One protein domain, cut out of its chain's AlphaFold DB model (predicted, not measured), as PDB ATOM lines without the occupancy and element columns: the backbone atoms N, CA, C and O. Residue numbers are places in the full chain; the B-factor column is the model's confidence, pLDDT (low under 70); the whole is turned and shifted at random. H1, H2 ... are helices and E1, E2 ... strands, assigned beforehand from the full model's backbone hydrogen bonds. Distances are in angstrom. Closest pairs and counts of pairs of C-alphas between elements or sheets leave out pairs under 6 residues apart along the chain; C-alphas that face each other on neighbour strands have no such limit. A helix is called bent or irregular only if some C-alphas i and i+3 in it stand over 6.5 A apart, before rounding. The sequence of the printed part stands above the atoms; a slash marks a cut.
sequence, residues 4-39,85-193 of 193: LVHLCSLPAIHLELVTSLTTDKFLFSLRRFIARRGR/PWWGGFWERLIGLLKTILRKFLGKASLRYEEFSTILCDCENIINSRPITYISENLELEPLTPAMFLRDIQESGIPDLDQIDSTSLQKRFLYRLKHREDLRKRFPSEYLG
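What this domain is: This is residues 4 to 39 and 85 to 193 of the 193 residues of the protein "Integrase catalytic domain-containing protein" of Araneus ventricosus (UniProt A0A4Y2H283). A two-stranded hairpin, E1 and E2, sits between H1, which packs on both strands, and H3, which packs mainly on E2; H2 and H6 lie beyond, and little H4 sits at the last turn of H3. H5 folds back at a corner with H6, and residues 136 to 141 of a long loop stick out. The printed 145 residues run E1, E2, H1, H2, H3, H4, H5, H6, with an antiparallel sheet E1 - E2, and are mostly helix. The whole is compact, radius of gyration of the C-alphas 16.3 A, spanning 44 by 41 by 29 A.

Where its parts are: E1, residues 4 to 9, begins at C-alpha 4 (-38.198, -43.632, 16.832); E2 is residues 12 to 18, 19.5 A long. H1 is residues 23 to 37, 20.4 A; H2 85 to 106, 30.0 A; H3 113 to 128, 22.4 A; H4 146 to 149; H5 159 to 167. H6, residues 171 to 191, 28.3 A, ends at C-alpha 191 (-53.265, -46.722, 32.102) and is only just irregular: C-alphas 185 and 188 are 6.9 A apart.

How they stand to each other: In the E1 and E2 hairpin, N 5 and O 16 are within hydrogen-bond range at 2.9 A. The closest C-alphas of E2 and H1, Val 18 and Lys 25, are 6.6 A apart; those of E2 and H3, Ala 12 and Asn 128, 5.6 A. H2 touches H6, closest C-alphas Phe 105 and His 179, 5.9 A, at a steep tilt of 41 degrees, opposite ways. H3 only just touches H4, with 3 pairs of C-alphas within 8 A, the closest Asn 128 and Pro 146, 4.9 A. H5 and H6 touch only at the corner, and only just, with 3 pairs, the closest Ser 166 and Leu 174, 7.1 A. Every O i to N i+4 pair is within hydrogen-bond range in H1, H3 and H5, 16 of 18 in H2 and 15 of 17 in H6; H4 is too short for one.

The domain as a whole: The C-alphas farthest apart, Asp 24 and Asn 138, are 49.0 A apart. Residues 40 to 84 are not printed; C-alphas 39 and 85 are 26.4 A apart across the cut. The link H3 to H4 is long. Mean pLDDT of the printed part is 74.1, with residues 4 to 11 and 151 to 177 among those under 70.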
ATOM      1  N   LEU A   4     -38.345 -42.691  15.725       51.72
ATOM      2  CA  LEU A   4     -38.198 -43.632  16.832       51.72
ATOM      3  C   LEU A   4     -38.087 -45.051  16.275       51.72
ATOM      4  O   LEU A   4     -38.927 -45.458  15.473       51.72
ATOM      5  N   VAL A   5     -37.047 -45.778  16.673       57.91
ATOM      6  CA  VAL A   5     -36.912 -47.216  16.425       57.91
ATOM      7  C   VAL A   5     -37.249 -47.938  17.721       57.91
ATOM      8  O   VAL A   5     -36.795 -47.564  18.802       57.91
ATOM      9  N   HIS A   6     -38.079 -48.966  17.595       58.22
ATOM     10  CA  HIS A   6     -38.511 -49.797  18.705       58.22
ATOM     11  C   HIS A   6     -37.875 -51.171  18.568       58.22
ATOM     12  O   HIS A   6     -38.016 -51.821  17.532       58.22
ATOM     13  N   LEU A   7     -37.201 -51.616  19.620       57.59
ATOM     14  CA  LEU A   7     -36.690 -52.975  19.748       57.59
ATOM     15  C   LEU A   7     -37.314 -53.555  21.013       57.59
ATOM     16  O   LEU A   7     -37.365 -52.878  22.037       57.59
ATOM     17  N   CYS A   8     -37.840 -54.774  20.954       59.28
ATOM     18  CA  CYS A   8     -38.475 -55.368  22.123       59.28
ATOM     19  C   CYS A   8     -37.832 -56.682  22.545       59.28
ATOM     20  O   CYS A   8     -37.539 -57.536  21.709       59.28
ATOM     21  N   SER A   9     -37.700 -56.839  23.861       57.69
ATOM     22  CA  SER A   9     -37.447 -58.097  24.548       57.69
ATOM     23  C   SER A   9     -38.685 -58.410  25.390       57.69
ATOM     24  O   SER A   9     -38.840 -57.851  26.470       57.69
ATOM     25  N   LEU A  10     -39.624 -59.213  24.874       61.81
ATOM     26  CA  LEU A  10     -40.918 -59.466  25.530       61.81
ATOM     27  C   LEU A  10     -40.729 -59.913  26.993       61.81
ATOM     28  O   LEU A  10     -39.980 -60.864  27.206       61.81
ATOM     29  N   PRO A  11     -41.406 -59.284  27.983       67.94
ATOM     30  CA  PRO A  11     -42.494 -58.290  27.893       67.94
ATOM     31  C   PRO A  11     -42.060 -56.804  27.964       67.94
ATOM     32  O   PRO A  11     -42.905 -55.920  28.142       67.94
ATOM     33  N   ALA A  12     -40.772 -56.496  27.842       82.31
ATOM     34  CA  ALA A  12     -40.201 -55.178  28.083       82.31
ATOM     35  C   ALA A  12     -39.777 -54.421  26.817       82.31
ATOM     36  O   ALA A  12     -39.224 -54.987  25.879       82.31
ATOM     37  N   ILE A  13     -39.973 -53.105  26.808       86.31
ATOM     38  CA  ILE A  13     -39.668 -52.259  25.654       86.31
ATOM     39  C   ILE A  13     -38.266 -51.652  25.732       86.31
ATOM     40  O   ILE A  13     -37.784 -51.321  26.815       86.31
ATOM     41  N   HIS A  14     -37.644 -51.453  24.569       87.75
ATOM     42  CA  HIS A  14     -36.505 -50.560  24.394       87.75
ATOM     43  C   HIS A  14     -36.820 -49.510  23.326       87.75
ATOM     44  O   HIS A  14     -37.260 -49.831  22.215       87.75
ATOM     45  N   LEU A  15     -36.620 -48.246  23.679       89.06
ATOM     46  CA  LEU A  15     -36.915 -47.090  22.854       89.06
ATOM     47  C   LEU A  15     -35.621 -46.426  22.435       89.06
ATOM     48  O   LEU A  15     -34.800 -46.047  23.268       89.06
ATOM     49  N   GLU A  16     -35.467 -46.226  21.129       87.50
ATOM     50  CA  GLU A  16     -34.259 -45.617  20.618       87.50
ATOM     51  C   GLU A  16     -34.535 -44.519  19.604       87.50
ATOM     52  O   GLU A  16     -35.171 -44.718  18.564       87.50
ATOM     53  N   LEU A  17     -34.028 -43.328  19.913       89.38
ATOM     54  CA  LEU A  17     -34.119 -42.191  19.021       89.38
ATOM     55  C   LEU A  17     -33.086 -42.326  17.901       89.38
ATOM     56  O   LEU A  17     -31.887 -42.444  18.148       89.38
ATOM     57  N   VAL A  18     -33.550 -42.268  16.655       87.31
ATOM     58  CA  VAL A  18     -32.696 -42.271  15.467       87.31
ATOM     59  C   VAL A  18     -32.951 -41.042  14.603       87.31
ATOM     60  O   VAL A  18     -34.037 -40.464  14.559       87.31
ATOM     61  N   THR A  19     -31.931 -40.630  13.861       85.19
ATOM     62  CA  THR A  19     -32.021 -39.455  12.984       85.19
ATOM     63  C   THR A  19     -32.780 -39.738  11.685       85.19
ATOM     64  O   THR A  19     -33.334 -38.820  11.089       85.19
ATOM     65  N   SER A  20     -32.813 -40.997  11.233       85.75
ATOM     66  CA  SER A  20     -33.496 -41.432  10.008       85.75
ATOM     67  C   SER A  20     -33.859 -42.919  10.064       85.75
ATOM     68  O   SER A  20     -33.214 -43.690  10.771       85.75
ATOM     69  N   LEU A  21     -34.863 -43.330   9.282       84.38
ATOM     70  CA  LEU A  21     -35.241 -44.742   9.093       84.38
ATOM     71  C   LEU A  21     -34.453 -45.351   7.929       84.38
ATOM     72  O   LEU A  21     -35.030 -45.761   6.930       84.38
ATOM     73  N   THR A  22     -33.128 -45.318   8.017       87.31
ATOM     74  CA  THR A  22     -32.253 -45.974   7.038       87.31
ATOM     75  C   THR A  22     -31.656 -47.236   7.645       87.31
ATOM     76  O   THR A  22     -31.530 -47.343   8.868       87.31
ATOM     77  N   THR A  23     -31.256 -48.181   6.792       84.62
ATOM     78  CA  THR A  23     -30.607 -49.435   7.204       84.62
ATOM     79  C   THR A  23     -29.419 -49.194   8.143       84.62
ATOM     80  O   THR A  23     -29.360 -49.805   9.204       84.62
ATOM     81  N   ASP A  24     -28.534 -48.238   7.843       85.94
ATOM     82  CA  ASP A  24     -27.347 -47.975   8.675       85.94
ATOM     83  C   ASP A  24     -27.705 -47.476  10.078       85.94
ATOM     84  O   ASP A  24     -27.119 -47.895  11.077       85.94
ATOM     85  N   LYS A  25     -28.705 -46.588  10.179       88.31
ATOM     86  CA  LYS A  25     -29.155 -46.074  11.478       88.31
ATOM     87  C   LYS A  25     -29.838 -47.157  12.298       88.31
ATOM     88  O   LYS A  25     -29.620 -47.203  13.509       88.31
ATOM     89  N   PHE A  26     -30.586 -48.048  11.650       87.69
ATOM     90  CA  PHE A  26     -31.120 -49.235  12.303       87.69
ATOM     91  C   PHE A  26     -29.999 -50.154  12.814       87.69
ATOM     92  O   PHE A  26     -30.053 -50.574  13.963       87.69
ATOM     93  N   LEU A  27     -28.949 -50.417  12.027       85.25
ATOM     94  CA  LEU A  27     -27.824 -51.255  12.468       85.25
ATOM     95  C   LEU A  27     -27.091 -50.657  13.675       85.25
ATOM     96  O   LEU A  27     -26.750 -51.380  14.612       85.25
ATOM     97  N   PHE A  28     -26.888 -49.336  13.696       86.69
ATOM     98  CA  PHE A  28     -26.334 -48.668  14.873       86.69
ATOM     99  C   PHE A  28     -27.248 -48.771  16.095       86.69
ATOM    100  O   PHE A  28     -26.747 -48.954  17.204       86.69
ATOM    101  N   SER A  29     -28.563 -48.675  15.896       89.62
ATOM    102  CA  SER A  29     -29.544 -48.873  16.962       89.62
ATOM    103  C   SER A  29     -29.504 -50.301  17.501       89.62
ATOM    104  O   SER A  29     -29.270 -50.516  18.687       89.62
ATOM    105  N   LEU A  30     -29.546 -51.297  16.620       86.62
ATOM    106  CA  LEU A  30     -29.431 -52.699  16.999       86.62
ATOM    107  C   LEU A  30     -28.125 -52.995  17.756       86.62
ATOM    108  O   LEU A  30     -28.138 -53.736  18.735       86.62
ATOM    109  N   ARG A  31     -27.000 -52.385  17.362       85.56
ATOM    110  CA  ARG A  31     -25.731 -52.508  18.098       85.56
ATOM    111  C   ARG A  31     -25.838 -51.950  19.518       85.56
ATOM    112  O   ARG A  31     -25.360 -52.590  20.452       85.56
ATOM    113  N   ARG A  32     -26.457 -50.779  19.689       87.62
ATOM    114  CA  ARG A  32     -26.666 -50.163  21.009       87.62
ATOM    115  C   ARG A  32     -27.638 -50.968  21.869       87.62
ATOM    116  O   ARG A  32     -27.387 -51.123  23.059       87.62
ATOM    117  N   PHE A  33     -28.682 -51.535  21.272       87.06
ATOM    118  CA  PHE A  33     -29.580 -52.470  21.944       87.06
ATOM    119  C   PHE A  33     -28.832 -53.705  22.446       87.06
ATOM    120  O   PHE A  33     -28.891 -53.993  23.636       87.06
ATOM    121  N   ILE A  34     -28.069 -54.384  21.581       84.50
ATOM    122  CA  ILE A  34     -27.309 -55.587  21.959       84.50
ATOM    123  C   ILE A  34     -26.317 -55.281  23.085       84.50
ATOM    124  O   ILE A  34     -26.191 -56.068  24.018       84.50
ATOM    125  N   ALA A  35     -25.650 -54.126  23.032       82.62
ATOM    126  CA  ALA A  35     -24.711 -53.710  24.070       82.62
ATOM    127  C   ALA A  35     -25.377 -53.471  25.439       82.62
ATOM    128  O   ALA A  35     -24.721 -53.633  26.460       82.62
ATOM    129  N   ARG A  36     -26.659 -53.079  25.474       83.19
ATOM    130  CA  ARG A  36     -27.387 -52.768  26.721       83.19
ATOM    131  C   ARG A  36     -28.254 -53.908  27.240       83.19
ATOM    132  O   ARG A  36     -28.473 -54.001  28.439       83.19
ATOM    133  N   ARG A  37     -28.825 -54.705  26.340       82.12
ATOM    134  CA  ARG A  37     -29.845 -55.726  26.637       82.12
ATOM    135  C   ARG A  37     -29.356 -57.149  26.394       82.12
ATOM    136  O   ARG A  37     -30.081 -58.095  26.669       82.12
ATOM    137  N   GLY A  38     -28.143 -57.298  25.873       81.94
ATOM    138  CA  GLY A  38     -27.629 -58.577  25.421       81.94
ATOM    139  C   GLY A  38     -28.092 -58.924  24.007       81.94
ATOM    140  O   GLY A  38     -28.947 -58.277  23.394       81.94
ATOM    141  N   ARG A  39     -27.464 -59.956  23.449       83.56
ATOM    142  CA  ARG A  39     -27.719 -60.399  22.082       83.56
ATOM    143  C   ARG A  39     -28.998 -61.240  22.025       83.56
ATOM    144  O   ARG A  39     -29.043 -62.280  22.675       83.56
ATOM    145  N   PRO A  85     -52.247 -60.319  12.230       60.50
ATOM    146  CA  PRO A  85     -52.506 -59.083  12.975       60.50
ATOM    147  C   PRO A  85     -52.367 -59.252  14.496       60.50
ATOM    148  O   PRO A  85     -52.053 -58.294  15.197       60.50
ATOM    149  N   TRP A  86     -52.512 -60.473  15.025       62.81
ATOM    150  CA  TRP A  86     -52.345 -60.736  16.459       62.81
ATOM    151  C   TRP A  86     -50.904 -60.523  16.950       62.81
ATOM    152  O   TRP A  86     -50.717 -60.103  18.091       62.81
ATOM    153  N   TRP A  87     -49.890 -60.744  16.098       63.34
ATOM    154  CA  TRP A  87     -48.497 -60.405  16.424       63.34
ATOM    155  C   TRP A  87     -48.305 -58.888  16.507       63.34
ATOM    156  O   TRP A  87     -47.527 -58.418  17.333       63.34
ATOM    157  N   GLY A  88     -49.029 -58.123  15.684       65.69
ATOM    158  CA  GLY A  88     -49.012 -56.660  15.685       65.69
ATOM    159  C   GLY A  88     -49.710 -56.053  16.901       65.69
ATOM    160  O   GLY A  88     -49.191 -55.108  17.486       65.69
ATOM    161  N   GLY A  89     -50.824 -56.638  17.350       74.69
ATOM    162  CA  GLY A  89     -51.675 -56.046  18.387       74.69
ATOM    163  C   GLY A  89     -50.974 -55.758  19.722       74.69
ATOM    164  O   GLY A  89     -51.246 -54.737  20.351       74.69
ATOM    165  N   PHE A  90     -50.037 -56.607  20.158       73.62
ATOM    166  CA  PHE A  90     -49.254 -56.333  21.372       73.62
ATOM    167  C   PHE A  90     -48.343 -55.106  21.196       73.62
ATOM    168  O   PHE A  90     -48.328 -54.209  22.043       73.62
ATOM    169  N   TRP A  91     -47.629 -55.032  20.069       73.38
ATOM    170  CA  TRP A  91     -46.754 -53.904  19.740       73.38
ATOM    171  C   TRP A  91     -47.530 -52.612  19.544       73.38
ATOM    172  O   TRP A  91     -47.136 -51.570  20.060       73.38
ATOM    173  N   GLU A  92     -48.653 -52.682  18.842       78.44
ATOM    174  CA  GLU A  92     -49.528 -51.547  18.583       78.44
ATOM    175  C   GLU A  92     -50.081 -50.958  19.877       78.44
ATOM    176  O   GLU A  92     -50.080 -49.737  20.028       78.44
ATOM    177  N   ARG A  93     -50.477 -51.801  20.841       81.25
ATOM    178  CA  ARG A  93     -50.905 -51.343  22.172       81.25
ATOM    179  C   ARG A  93     -49.783 -50.621  22.909       81.25
ATOM    180  O   ARG A  93     -50.008 -49.526  23.417       81.25
ATOM    181  N   LEU A  94     -48.569 -51.176  22.927       80.75
ATOM    182  CA  LEU A  94     -47.418 -50.535  23.579       80.75
ATOM    183  C   LEU A  94     -47.020 -49.218  22.904       80.75
ATOM    184  O   LEU A  94     -46.753 -48.224  23.579       80.75
ATOM    185  N   ILE A  95     -47.027 -49.177  21.572       80.69
ATOM    186  CA  ILE A  95     -46.776 -47.954  20.800       80.69
ATOM    187  C   ILE A  95     -47.891 -46.933  21.050       80.69
ATOM    188  O   ILE A  95     -47.616 -45.737  21.165       80.69
ATOM    189  N   GLY A  96     -49.144 -47.375  21.148       84.50
ATOM    190  CA  GLY A  96     -50.289 -46.539  21.501       84.50
ATOM    191  C   GLY A  96     -50.145 -45.925  22.892       84.50
ATOM    192  O   GLY A  96     -50.331 -44.715  23.049       84.50
ATOM    193  N   LEU A  97     -49.724 -46.726  23.874       83.75
ATOM    194  CA  LEU A  97     -49.435 -46.277  25.235       83.75
ATOM    195  C   LEU A  97     -48.328 -45.220  25.240       83.75
ATOM    196  O   LEU A  97     -48.526 -44.127  25.768       83.75
ATOM    197  N   LEU A  98     -47.209 -45.493  24.565       85.75
ATOM    198  CA  LEU A  98     -46.113 -44.535  24.440       85.75
ATOM    199  C   LEU A  98     -46.565 -43.232  23.774       85.75
ATOM    200  O   LEU A  98     -46.269 -42.149  24.269       85.75
ATOM    201  N   LYS A  99     -47.298 -43.306  22.658       85.19
ATOM    202  CA  LYS A  99     -47.824 -42.114  21.975       85.19
ATOM    203  C   LYS A  99     -48.740 -41.309  22.890       85.19
ATOM    204  O   LYS A  99     -48.708 -40.083  22.842       85.19
ATOM    205  N   THR A 100     -49.541 -41.978  23.711       85.19
ATOM    206  CA  THR A 100     -50.439 -41.318  24.662       85.19
ATOM    207  C   THR A 100     -49.652 -40.626  25.770       85.19
ATOM    208  O   THR A 100     -49.889 -39.444  26.018       85.19
ATOM    209  N   ILE A 101     -48.658 -41.308  26.348       83.06
ATOM    210  CA  ILE A 101     -47.699 -40.738  27.305       83.06
ATOM    211  C   ILE A 101     -47.040 -39.490  26.715       83.06
ATOM    212  O   ILE A 101     -47.142 -38.413  27.294       83.06
ATOM    213  N   LEU A 102     -46.446 -39.604  25.525       84.00
ATOM    214  CA  LEU A 102     -45.753 -38.495  24.878       84.00
ATOM    215  C   LEU A 102     -46.704 -37.332  24.577       84.00
ATOM    216  O   LEU A 102     -46.357 -36.185  24.828       84.00
ATOM    217  N   ARG A 103     -47.925 -37.595  24.092       84.19
ATOM    218  CA  ARG A 103     -48.921 -36.539  23.838       84.19
ATOM    219  C   ARG A 103     -49.330 -35.809  25.116       84.19
ATOM    220  O   ARG A 103     -49.376 -34.582  25.100       84.19
ATOM    221  N   LYS A 104     -49.615 -36.534  26.206       80.00
ATOM    222  CA  LYS A 104     -50.001 -35.918  27.487       80.00
ATOM    223  C   LYS A 104     -48.832 -35.175  28.141       80.00
ATOM    224  O   LYS A 104     -49.054 -34.137  28.753       80.00
ATOM    225  N   PHE A 105     -47.612 -35.690  27.999       73.88
ATOM    226  CA  PHE A 105     -46.411 -35.133  28.619       73.88
ATOM    227  C   PHE A 105     -45.864 -33.918  27.869       73.88
ATOM    228  O   PHE A 105     -45.583 -32.889  28.473       73.88
ATOM    229  N   LEU A 106     -45.695 -34.025  26.548       75.75
ATOM    230  CA  LEU A 106     -45.105 -32.954  25.747       75.75
ATOM    231  C   LEU A 106     -46.111 -31.856  25.402       75.75
ATOM    232  O   LEU A 106     -45.709 -30.706  25.240       75.75
ATOM    233  N   GLY A 107     -47.400 -32.174  25.251       78.56
ATOM    234  CA  GLY A 107     -48.396 -31.203  24.798       78.56
ATOM    235  C   GLY A 107     -47.964 -30.499  23.501       78.56
ATOM    236  O   GLY A 107     -47.858 -31.131  22.453       78.56
ATOM    237  N   LYS A 108     -47.704 -29.183  23.579       73.69
ATOM    238  CA  LYS A 108     -47.206 -28.341  22.466       73.69
ATOM    239  C   LYS A 108     -45.695 -28.048  22.529       73.69
ATOM    240  O   LYS A 108     -45.194 -27.253  21.736       73.69
ATOM    241  N   ALA A 109     -44.967 -28.629  23.480       74.50
ATOM    242  CA  ALA A 109     -43.545 -28.373  23.661       74.50
ATOM    243  C   ALA A 109     -42.710 -28.999  22.530       74.50
ATOM    244  O   ALA A 109     -42.895 -30.158  22.163       74.50
ATOM    245  N   SER A 110     -41.749 -28.232  22.010       77.06
ATOM    246  CA  SER A 110     -40.735 -28.717  21.070       77.06
ATOM    247  C   SER A 110     -39.417 -28.926  21.808       77.06
ATOM    248  O   SER A 110     -38.903 -28.000  22.448       77.06
ATOM    249  N   LEU A 111     -38.887 -30.145  21.740       78.56
ATOM    250  CA  LEU A 111     -37.680 -30.557  22.451       78.56
ATOM    251  C   LEU A 111     -36.496 -30.740  21.512       78.56
ATOM    252  O   LEU A 111     -36.644 -31.135  20.353       78.56
ATOM    253  N   ARG A 112     -35.305 -30.465  22.042       84.31
ATOM    254  CA  ARG A 112     -34.037 -30.770  21.381       84.31
ATOM    255  C   ARG A 112     -33.790 -32.278  21.400       84.31
ATOM    256  O   ARG A 112     -34.421 -33.016  22.151       84.31
ATOM    257  N   TYR A 113     -32.849 -32.722  20.573       83.38
ATOM    258  CA  TYR A 113     -32.521 -34.140  20.419       83.38
ATOM    259  C   TYR A 113     -32.175 -34.816  21.756       83.38
ATOM    260  O   TYR A 113     -32.805 -35.809  22.108       83.38
ATOM    261  N   GLU A 114     -31.250 -34.231  22.522       82.94
ATOM    262  CA  GLU A 114     -30.841 -34.752  23.834       82.94
ATOM    263  C   GLU A 114     -32.011 -34.784  24.825       82.94
ATOM    264  O   GLU A 114     -32.273 -35.808  25.445       82.94
ATOM    265  N   GLU A 115     -32.790 -33.698  24.901       81.81
ATOM    266  CA  GLU A 115     -33.959 -33.620  25.787       81.81
ATOM    267  C   GLU A 115     -34.995 -34.707  25.465       81.81
ATOM    268  O   GLU A 115     -35.567 -35.311  26.370       81.81
ATOM    269  N   PHE A 116     -35.241 -34.961  24.177       85.44
ATOM    270  CA  PHE A 116     -36.179 -35.995  23.754       85.44
ATOM    271  C   PHE A 116     -35.629 -37.400  24.016       85.44
ATOM    272  O   PHE A 116     -36.387 -38.279  24.419       85.44
ATOM    273  N   SER A 117     -34.319 -37.607  23.848       86.31
ATOM    274  CA  SER A 117     -33.664 -38.870  24.192       86.31
ATOM    275  C   SER A 117     -33.820 -39.195  25.680       86.31
ATOM    276  O   SER A 117     -34.190 -40.318  26.012       86.31
ATOM    277  N   THR A 118     -33.620 -38.218  26.571       84.62
ATOM    278  CA  THR A 118     -33.822 -38.404  28.018       84.62
ATOM    279  C   THR A 118     -35.267 -38.771  28.348       84.62
ATOM    280  O   THR A 118     -35.509 -39.738  29.063       84.62
ATOM    281  N   ILE A 119     -36.246 -38.064  27.772       84.81
ATOM    282  CA  ILE A 119     -37.666 -38.358  28.025       84.81
ATOM    283  C   ILE A 119     -38.053 -39.750  27.533       84.81
ATOM    284  O   ILE A 119     -38.870 -40.419  28.162       84.81
ATOM    285  N   LEU A 120     -37.488 -40.211  26.418       87.81
ATOM    286  CA  LEU A 120     -37.727 -41.573  25.951       87.81
ATOM    287  C   LEU A 120     -37.197 -42.614  26.942       87.81
ATOM    288  O   LEU A 120     -37.869 -43.624  27.137       87.81
ATOM    289  N   CYS A 121     -36.066 -42.358  27.605       86.38
ATOM    290  CA  CYS A 121     -35.576 -43.218  28.683       86.38
ATOM    291  C   CYS A 121     -36.539 -43.244  29.881       86.38
ATOM    292  O   CYS A 121     -36.825 -44.326  30.395       86.38
ATOM    293  N   ASP A 122     -37.100 -42.098  30.275       83.56
ATOM    294  CA  ASP A 122     -38.114 -42.038  31.339       83.56
ATOM    295  C   ASP A 122     -39.381 -42.815  30.949       83.56
ATOM    296  O   ASP A 122     -39.903 -43.611  31.732       83.56
ATOM    297  N   CYS A 123     -39.853 -42.641  29.710       84.94
ATOM    298  CA  CYS A 123     -41.010 -43.368  29.185       84.94
ATOM    299  C   CYS A 123     -40.758 -44.880  29.143       84.94
ATOM    300  O   CYS A 123     -41.636 -45.661  29.508       84.94
ATOM    301  N   GLU A 124     -39.565 -45.296  28.708       86.88
ATOM    302  CA  GLU A 124     -39.135 -46.695  28.720       86.88
ATOM    303  C   GLU A 124     -39.156 -47.260  30.142       86.88
ATOM    304  O   GLU A 124     -39.707 -48.340  30.352       86.88
ATOM    305  N   ASN A 125     -38.611 -46.528  31.117       84.50
ATOM    306  CA  ASN A 125     -38.596 -46.959  32.512       84.50
ATOM    307  C   ASN A 125     -40.020 -47.134  33.048       84.50
ATOM    308  O   ASN A 125     -40.345 -48.191  33.570       84.50
ATOM    309  N   ILE A 126     -40.898 -46.153  32.830       83.75
ATOM    310  CA  ILE A 126     -42.282 -46.183  33.324       83.75
ATOM    311  C   ILE A 126     -43.077 -47.333  32.704       83.75
ATOM    312  O   ILE A 126     -43.735 -48.087  33.418       83.75
ATOM    313  N   ILE A 127     -42.985 -47.515  31.384       84.19
ATOM    314  CA  ILE A 127     -43.676 -48.620  30.713       84.19
ATOM    315  C   ILE A 127     -43.113 -49.967  31.184       84.19
ATOM    316  O   ILE A 127     -43.873 -50.924  31.314       84.19
ATOM    317  N   ASN A 128     -41.812 -50.069  31.459       86.12
ATOM    318  CA  ASN A 128     -41.198 -51.298  31.962       86.12
ATOM    319  C   ASN A 128     -41.421 -51.537  33.460       86.12
ATOM    320  O   ASN A 128     -41.285 -52.675  33.889       86.12
ATOM    321  N   SER A 129     -41.807 -50.531  34.240       83.38
ATOM    322  CA  SER A 129     -42.225 -50.684  35.641       83.38
ATOM    323  C   SER A 129     -43.700 -51.067  35.788       83.38
ATOM    324  O   SER A 129     -44.197 -51.167  36.905       83.38
ATOM    325  N   ARG A 130     -44.429 -51.273  34.684       82.12
ATOM    326  CA  ARG A 130     -45.832 -51.697  34.753       82.12
ATOM    327  C   ARG A 130     -45.958 -53.116  35.330       82.12
ATOM    328  O   ARG A 130     -45.177 -53.980  34.933       82.12
ATOM    329  N   PRO A 131     -46.957 -53.395  36.174       81.19
ATOM    330  CA  PRO A 131     -47.244 -54.744  36.626       81.19
ATOM    331  C   PRO A 131     -47.764 -55.594  35.456       81.19
ATOM    332  O   PRO A 131     -48.542 -55.132  34.621       81.19
ATOM    333  N   ILE A 132     -47.283 -56.832  35.373       80.19
ATOM    334  CA  ILE A 132     -47.741 -57.872  34.436       80.19
ATOM    335  C   ILE A 132     -48.560 -58.933  35.181       80.19
ATOM    336  O   ILE A 132     -49.332 -59.663  34.564       80.19
ATOM    337  N   THR A 133     -48.375 -59.035  36.498       77.06
ATOM    338  CA  THR A 133     -49.184 -59.869  37.386       77.06
ATOM    339  C   THR A 133     -50.206 -59.028  38.136       77.06
ATOM    340  O   THR A 133     -50.128 -57.801  38.166       77.06
ATOM    341  N   TYR A 134     -51.157 -59.721  38.759       73.31
ATOM    342  CA  TYR A 134     -52.144 -59.120  39.644       73.31
ATOM    343  C   TYR A 134     -51.475 -58.271  40.735       73.31
ATOM    344  O   TYR A 134     -50.470 -58.683  41.320       73.31
ATOM    345  N   ILE A 135     -52.044 -57.092  40.988       71.19
ATOM    346  CA  ILE A 135     -51.651 -56.216  42.089       71.19
ATOM    347  C   ILE A 135     -52.426 -56.695  43.315       71.19
ATOM    348  O   ILE A 135     -53.647 -56.572  43.357       71.19
ATOM    349  N   SER A 136     -51.723 -57.294  44.275       68.88
ATOM    350  CA  SER A 136     -52.328 -57.756  45.524       68.88
ATOM    351  C   SER A 136     -52.622 -56.581  46.458       68.88
ATOM    352  O   SER A 136     -51.884 -55.599  46.476       68.88
ATOM    353  N   GLU A 137     -53.667 -56.704  47.279       69.56
ATOM    354  CA  GLU A 137     -53.896 -55.811  48.425       69.56
ATOM    355  C   GLU A 137     -52.859 -56.036  49.544       69.56
ATOM    356  O   GLU A 137     -52.649 -55.163  50.386       69.56
ATOM    357  N   ASN A 138     -52.165 -57.183  49.534       70.19
ATOM    358  CA  ASN A 138     -51.072 -57.467  50.456       70.19
ATOM    359  C   ASN A 138     -49.793 -56.744  50.014       70.19
ATOM    360  O   ASN A 138     -49.201 -57.082  48.991       70.19
ATOM    361  N   LEU A 139     -49.323 -55.816  50.851       64.12
ATOM    362  CA  LEU A 139     -48.089 -55.034  50.664       64.12
ATOM    363  C   LEU A 139     -46.807 -55.884  50.543       64.12
ATOM    364  O   LEU A 139     -45.788 -55.375  50.093       64.12
ATOM    365  N   GLU A 140     -46.846 -57.159  50.936       64.81
ATOM    366  CA  GLU A 140     -45.708 -58.089  50.856       64.81
ATOM    367  C   GLU A 140     -45.544 -58.748  49.475       64.81
ATOM    368  O   GLU A 140     -44.505 -59.342  49.191       64.81
ATOM    369  N   LEU A 141     -46.559 -58.663  48.606       67.00
ATOM    370  CA  LEU A 141     -46.534 -59.260  47.271       67.00
ATOM    371  C   LEU A 141     -46.343 -58.173  46.212       67.00
ATOM    372  O   LEU A 141     -47.309 -57.603  45.699       67.00
ATOM    373  N   GLU A 142     -45.087 -57.907  45.855       73.38
ATOM    374  CA  GLU A 142     -44.783 -57.015  44.737       73.38
ATOM    375  C   GLU A 142     -45.167 -57.660  43.394       73.38
ATOM    376  O   GLU A 142     -44.815 -58.814  43.121       73.38
ATOM    377  N   PRO A 143     -45.882 -56.934  42.517       79.50
ATOM    378  CA  PRO A 143     -46.242 -57.459  41.214       79.50
ATOM    379  C   PRO A 143     -45.010 -57.553  40.305       79.50
ATOM    380  O   PRO A 143     -44.182 -56.643  40.254       79.50
ATOM    381  N   LEU A 144     -44.927 -58.621  39.506       81.38
ATOM    382  CA  LEU A 144     -43.871 -58.770  38.510       81.38
ATOM    383  C   LEU A 144     -43.977 -57.660  37.469       81.38
ATOM    384  O   LEU A 144     -45.039 -57.458  36.879       81.38
ATOM    385  N   THR A 145     -42.860 -56.993  37.186       82.62
ATOM    386  CA  THR A 145     -42.764 -55.960  36.147       82.62
ATOM    387  C   THR A 145     -41.773 -56.373  35.057       82.62
ATOM    388  O   THR A 145     -40.836 -57.129  35.322       82.62
ATOM    389  N   PRO A 146     -41.910 -55.882  33.810       83.56
ATOM    390  CA  PRO A 146     -40.944 -56.176  32.756       83.56
ATOM    391  C   PRO A 146     -39.510 -55.765  33.108       83.56
ATOM    392  O   PRO A 146     -38.563 -56.406  32.660       83.56
ATOM    393  N   ALA A 147     -39.338 -54.718  33.918       82.88
ATOM    394  CA  ALA A 147     -38.039 -54.263  34.394       82.88
ATOM    395  C   ALA A 147     -37.308 -55.333  35.221       82.88
ATOM    396  O   ALA A 147     -36.088 -55.439  35.091       82.88
ATOM    397  N   MET A 148     -38.035 -56.164  35.978       78.50
ATOM    398  CA  MET A 148     -37.458 -57.250  36.786       78.50
ATOM    399  C   MET A 148     -36.804 -58.343  35.932       78.50
ATOM    400  O   MET A 148     -35.892 -59.012  36.393       78.50
ATOM    401  N   PHE A 149     -37.229 -58.504  34.677       76.12
ATOM    402  CA  PHE A 149     -36.614 -59.444  33.729       76.12
ATOM    403  C   PHE A 149     -35.439 -58.835  32.953       76.12
ATOM    404  O   PHE A 149     -34.751 -59.530  32.209       76.12
ATOM    405  N   LEU A 150     -35.249 -57.520  33.061       73.81
ATOM    406  CA  LEU A 150     -34.267 -56.762  32.292       73.81
ATOM    407  C   LEU A 150     -33.049 -56.323  33.106       73.81
ATOM    408  O   LEU A 150     -32.047 -55.928  32.507       73.81
ATOM    409  N   ARG A 151     -33.168 -56.274  34.432       64.00
ATOM    410  CA  ARG A 151     -32.137 -55.789  35.347       64.00
ATOM    411  C   ARG A 151     -32.005 -56.789  36.493       64.00
ATOM    412  O   ARG A 151     -33.000 -57.080  37.143       64.00
ATOM    413  N   ASP A 152     -30.779 -57.216  36.790       53.53
ATOM    414  CA  ASP A 152     -30.471 -57.870  38.074       53.53
ATOM    415  C   ASP A 152     -30.564 -56.872  39.249       53.53
ATOM    416  O   ASP A 152     -30.702 -57.266  40.403       53.53
ATOM    417  N   ILE A 153     -30.523 -55.563  38.960       50.81
ATOM    418  CA  ILE A 153     -30.554 -54.474  39.944       50.81
ATOM    419  C   ILE A 153     -31.955 -53.839  39.962       50.81
ATOM    420  O   ILE A 153     -32.385 -53.233  38.976       50.81
ATOM    421  N   GLN A 154     -32.652 -53.981  41.094       51.66
ATOM    422  CA  GLN A 154     -34.024 -53.490  41.319       51.66
ATOM    423  C   GLN A 154     -34.095 -51.982  41.626       51.66
ATOM    424  O   GLN A 154     -35.140 -51.356  41.443       51.66
ATOM    425  N   GLU A 155     -32.988 -51.363  42.042       53.31
ATOM    426  CA  GLU A 155     -32.930 -49.924  42.306       53.31
ATOM    427  C   GLU A 155     -32.939 -49.141  40.987       53.31
ATOM    428  O   GLU A 155     -31.959 -49.092  40.242       53.31
ATOM    429  N   SER A 156     -34.084 -48.532  40.670       53.72
ATOM    430  CA  SER A 156     -34.217 -47.623  39.535       53.72
ATOM    431  C   SER A 156     -34.713 -46.259  39.997       53.72
ATOM    432  O   SER A 156     -35.857 -46.074  40.409       53.72
ATOM    433  N   GLY A 157     -33.809 -45.291  39.955       56.09
ATOM    434  CA  GLY A 157     -34.030 -43.926  40.403       56.09
ATOM    435  C   GLY A 157     -32.695 -43.204  40.453       56.09
ATOM    436  O   GLY A 157     -31.662 -43.838  40.639       56.09
ATOM    437  N   ILE A 158     -32.707 -41.893  40.232       58.97
ATOM    438  CA  ILE A 158     -31.488 -41.087  40.308       58.97
ATOM    439  C   ILE A 158     -31.787 -39.836  41.142       58.97
ATOM    440  O   ILE A 158     -31.737 -38.722  40.619       58.97
ATOM    441  N   PRO A 159     -32.161 -40.009  42.430       62.25
ATOM    442  CA  PRO A 159     -32.570 -38.896  43.289       62.25
ATOM    443  C   PRO A 159     -31.478 -37.823  43.394       62.25
ATOM    444  O   PRO A 159     -31.788 -36.644  43.530       62.25
ATOM    445  N   ASP A 160     -30.213 -38.218  43.245       60.03
ATOM    446  CA  ASP A 160     -29.063 -37.317  43.259       60.03
ATOM    447  C   ASP A 160     -29.046 -36.396  42.031       60.03
ATOM    448  O   ASP A 160     -28.883 -35.185  42.171       60.03
ATOM    449  N   LEU A 161     -29.281 -36.937  40.826       61.62
ATOM    450  CA  LEU A 161     -29.417 -36.122  39.611       61.62
ATOM    451  C   LEU A 161     -30.667 -35.248  39.675       61.62
ATOM    452  O   LEU A 161     -30.619 -34.099  39.254       61.62
ATOM    453  N   ASP A 162     -31.756 -35.752  40.253       62.91
ATOM    454  CA  ASP A 162     -32.981 -34.974  40.435       62.91
ATOM    455  C   ASP A 162     -32.760 -33.765  41.352       62.91
ATOM    456  O   ASP A 162     -33.263 -32.674  41.072       62.91
ATOM    457  N   GLN A 163     -31.979 -33.936  42.424       63.44
ATOM    458  CA  GLN A 163     -31.579 -32.847  43.313       63.44
ATOM    459  C   GLN A 163     -30.615 -31.876  42.626       63.44
ATOM    460  O   GLN A 163     -30.855 -30.667  42.668       63.44
ATOM    461  N   ILE A 164     -29.577 -32.378  41.950       62.53
ATOM    462  CA  ILE A 164     -28.605 -31.549  41.222       62.53
ATOM    463  C   ILE A 164     -29.316 -30.722  40.148       62.53
ATOM    464  O   ILE A 164     -29.137 -29.503  40.083       62.53
ATOM    465  N   ASP A 165     -30.189 -31.344  39.362       57.00
ATOM    466  CA  ASP A 165     -30.961 -30.651  38.343       57.00
ATOM    467  C   ASP A 165     -31.973 -29.663  38.962       57.00
ATOM    468  O   ASP A 165     -32.210 -28.597  38.391       57.00
ATOM    469  N   SER A 166     -32.539 -29.942  40.149       59.44
ATOM    470  CA  SER A 166     -33.420 -28.991  40.858       59.44
ATOM    471  C   SER A 166     -32.699 -27.710  41.284       59.44
ATOM    472  O   SER A 166     -33.298 -26.631  41.280       59.44
ATOM    473  N   THR A 167     -31.401 -27.815  41.581       60.41
ATOM    474  CA  THR A 167     -30.524 -26.679  41.893       60.41
ATOM    475  C   THR A 167     -29.928 -26.008  40.647       60.41
ATOM    476  O   THR A 167     -29.637 -24.811  40.664       60.41
ATOM    477  N   SER A 168     -29.793 -26.746  39.539       56.97
ATOM    478  CA  SER A 168     -29.262 -26.285  38.252       56.97
ATOM    479  C   SER A 168     -30.364 -25.624  37.399       56.97
ATOM    480  O   SER A 168     -31.116 -26.252  36.655       56.97
ATOM    481  N   LEU A 169     -30.454 -24.302  37.527       60.22
ATOM    482  CA  LEU A 169     -31.356 -23.365  36.846       60.22
ATOM    483  C   LEU A 169     -31.828 -23.763  35.425       60.22
ATOM    484  O   LEU A 169     -31.071 -23.661  34.462       60.22
ATOM    485  N   GLN A 170     -33.135 -24.034  35.266       60.72
ATOM    486  CA  GLN A 170     -33.956 -23.652  34.096       60.72
ATOM    487  C   GLN A 170     -35.459 -23.895  34.365       60.72
ATOM    488  O   GLN A 170     -35.862 -25.001  34.714       60.72
ATOM    489  N   LYS A 171     -36.344 -22.915  34.095       61.72
ATOM    490  CA  LYS A 171     -37.824 -23.091  34.162       61.72
ATOM    491  C   LYS A 171     -38.324 -24.307  33.361       61.72
ATOM    492  O   LYS A 171     -39.297 -24.959  33.729       61.72
ATOM    493  N   ARG A 172     -37.628 -24.619  32.266       60.06
ATOM    494  CA  ARG A 172     -37.880 -25.759  31.375       60.06
ATOM    495  C   ARG A 172     -37.552 -27.109  32.027       60.06
ATOM    496  O   ARG A 172     -38.145 -28.116  31.663       60.06
ATOM    497  N   PHE A 173     -36.649 -27.139  33.004       59.91
ATOM    498  CA  PHE A 173     -36.347 -28.332  33.789       59.91
ATOM    499  C   PHE A 173     -37.436 -28.625  34.828       59.91
ATOM    500  O   PHE A 173     -37.982 -29.721  34.810       59.91
ATOM    501  N   LEU A 174     -37.852 -27.633  35.625       61.75
ATOM    502  CA  LEU A 174     -38.980 -27.793  36.559       61.75
ATOM    503  C   LEU A 174     -40.263 -28.249  35.845       61.75
ATOM    504  O   LEU A 174     -41.019 -29.058  36.374       61.75
ATOM    505  N   TYR A 175     -40.477 -27.778  34.613       67.06
ATOM    506  CA  TYR A 175     -41.544 -28.260  33.735       67.06
ATOM    507  C   TYR A 175     -41.405 -29.761  33.416       67.06
ATOM    508  O   TYR A 175     -42.367 -30.505  33.585       67.06
ATOM    509  N   ARG A 176     -40.210 -30.235  33.025       63.94
ATOM    510  CA  ARG A 176     -39.932 -31.668  32.784       63.94
ATOM    511  C   ARG A 176     -40.127 -32.516  34.042       63.94
ATOM    512  O   ARG A 176     -40.800 -33.537  33.972       63.94
ATOM    513  N   LEU A 177     -39.587 -32.071  35.175       63.00
ATOM    514  CA  LEU A 177     -39.691 -32.748  36.470       63.00
ATOM    515  C   LEU A 177     -41.153 -32.893  36.897       63.00
ATOM    516  O   LEU A 177     -41.601 -33.992  37.205       63.00
ATOM    517  N   LYS A 178     -41.922 -31.799  36.820       70.44
ATOM    518  CA  LYS A 178     -43.360 -31.809  37.099       70.44
ATOM    519  C   LYS A 178     -44.088 -32.812  36.214       70.44
ATOM    520  O   LYS A 178     -44.865 -33.613  36.718       70.44
ATOM    521  N   HIS A 179     -43.816 -32.805  34.913       68.06
ATOM    522  CA  HIS A 179     -44.443 -33.751  34.000       68.06
ATOM    523  C   HIS A 179     -44.042 -35.204  34.286       68.06
ATOM    524  O   HIS A 179     -44.878 -36.094  34.142       68.06
ATOM    525  N   ARG A 180     -42.802 -35.454  34.721       63.66
ATOM    526  CA  ARG A 180     -42.318 -36.784  35.115       63.66
ATOM    527  C   ARG A 180     -43.017 -37.288  36.366       63.66
ATOM    528  O   ARG A 180     -43.515 -38.409  36.356       63.66
ATOM    529  N   GLU A 181     -43.112 -36.456  37.395       67.62
ATOM    530  CA  GLU A 181     -43.833 -36.780  38.627       67.62
ATOM    531  C   GLU A 181     -45.333 -36.977  38.373       67.62
ATOM    532  O   GLU A 181     -45.915 -37.960  38.832       67.62
ATOM    533  N   ASP A 182     -45.951 -36.098  37.577       73.31
ATOM    534  CA  ASP A 182     -47.355 -36.227  37.175       73.31
ATOM    535  C   ASP A 182     -47.584 -37.541  36.429       73.31
ATOM    536  O   ASP A 182     -48.559 -38.245  36.691       73.31
ATOM    537  N   LEU A 183     -46.685 -37.907  35.513       64.88
ATOM    538  CA  LEU A 183     -46.824 -39.140  34.754       64.88
ATOM    539  C   LEU A 183     -46.602 -40.369  35.633       64.88
ATOM    540  O   LEU A 183     -47.395 -41.298  35.553       64.88
ATOM    541  N   ARG A 184     -45.599 -40.358  36.517       65.81
ATOM    542  CA  ARG A 184     -45.333 -41.456  37.458       65.81
ATOM    543  C   ARG A 184     -46.529 -41.717  38.379       65.81
ATOM    544  O   ARG A 184     -46.879 -42.872  38.591       65.81
ATOM    545  N   LYS A 185     -47.190 -40.660  38.866       70.88
ATOM    546  CA  LYS A 185     -48.385 -40.761  39.726       70.88
ATOM    547  C   LYS A 185     -49.638 -41.195  38.972       70.88
ATOM    548  O   LYS A 185     -50.427 -41.973  39.494       70.88
ATOM    549  N   ARG A 186     -49.839 -40.678  37.757       71.06
ATOM    550  CA  ARG A 186     -51.040 -40.945  36.947       71.06
ATOM    551  C   ARG A 186     -50.959 -42.256  36.177       71.06
ATOM    552  O   ARG A 186     -51.981 -42.744  35.713       71.06
ATOM    553  N   PHE A 187     -49.761 -42.812  35.997       67.56
ATOM    554  CA  PHE A 187     -49.573 -44.003  35.178       67.56
ATOM    555  C   PHE A 187     -50.383 -45.217  35.680       67.56
ATOM    556  O   PHE A 187     -51.115 -45.788  34.870       67.56
ATOM    557  N   PRO A 188     -50.359 -45.571  36.984       65.44
ATOM    558  CA  PRO A 188     -51.163 -46.677  37.502       65.44
ATOM    559  C   PRO A 188     -52.668 -46.474  37.345       65.44
ATOM    560  O   PRO A 188     -53.352 -47.354  36.840       65.44
ATOM    561  N   SER A 189     -53.182 -45.295  37.693       67.69
ATOM    562  CA  SER A 189     -54.626 -45.043  37.683       67.69
ATOM    563  C   SER A 189     -55.215 -44.834  36.287       67.69
ATOM    564  O   SER A 189     -56.358 -45.200  36.046       67.69
ATOM    565  N   GLU A 190     -54.468 -44.239  35.354       72.06
ATOM    566  CA  GLU A 190     -55.003 -43.899  34.028       72.06
ATOM    567  C   GLU A 190     -54.728 -44.946  32.950       72.06
ATOM    568  O   GLU A 190     -55.361 -44.899  31.894       72.06
ATOM    569  N   TYR A 191     -53.754 -45.834  33.161       64.94
ATOM    570  CA  TYR A 191     -53.265 -46.722  32.102       64.94
ATOM    571  C   TYR A 191     -53.130 -48.185  32.504       64.94
ATOM    572  O   TYR A 191     -52.967 -49.009  31.603       64.94
ATOM    573  N   LEU A 192     -53.162 -48.510  33.802       60.00
ATOM    574  CA  LEU A 192     -53.019 -49.890  34.271       60.00
ATOM    575  C   LEU A 192     -54.335 -50.576  34.641       60.00
ATOM    576  O   LEU A 192     -54.298 -51.796  34.721       60.00
ATOM    577  N   GLY A 193     -55.451 -49.835  34.705       50.53
ATOM    578  CA  GLY A 193     -56.822 -50.369  34.677       50.53
ATOM    579  C   GLY A 193     -57.150 -51.330  35.806       50.53
ATOM    580  O   GLY A 193     -56.932 -52.542  35.604       50.53
TER     581      GLY A 193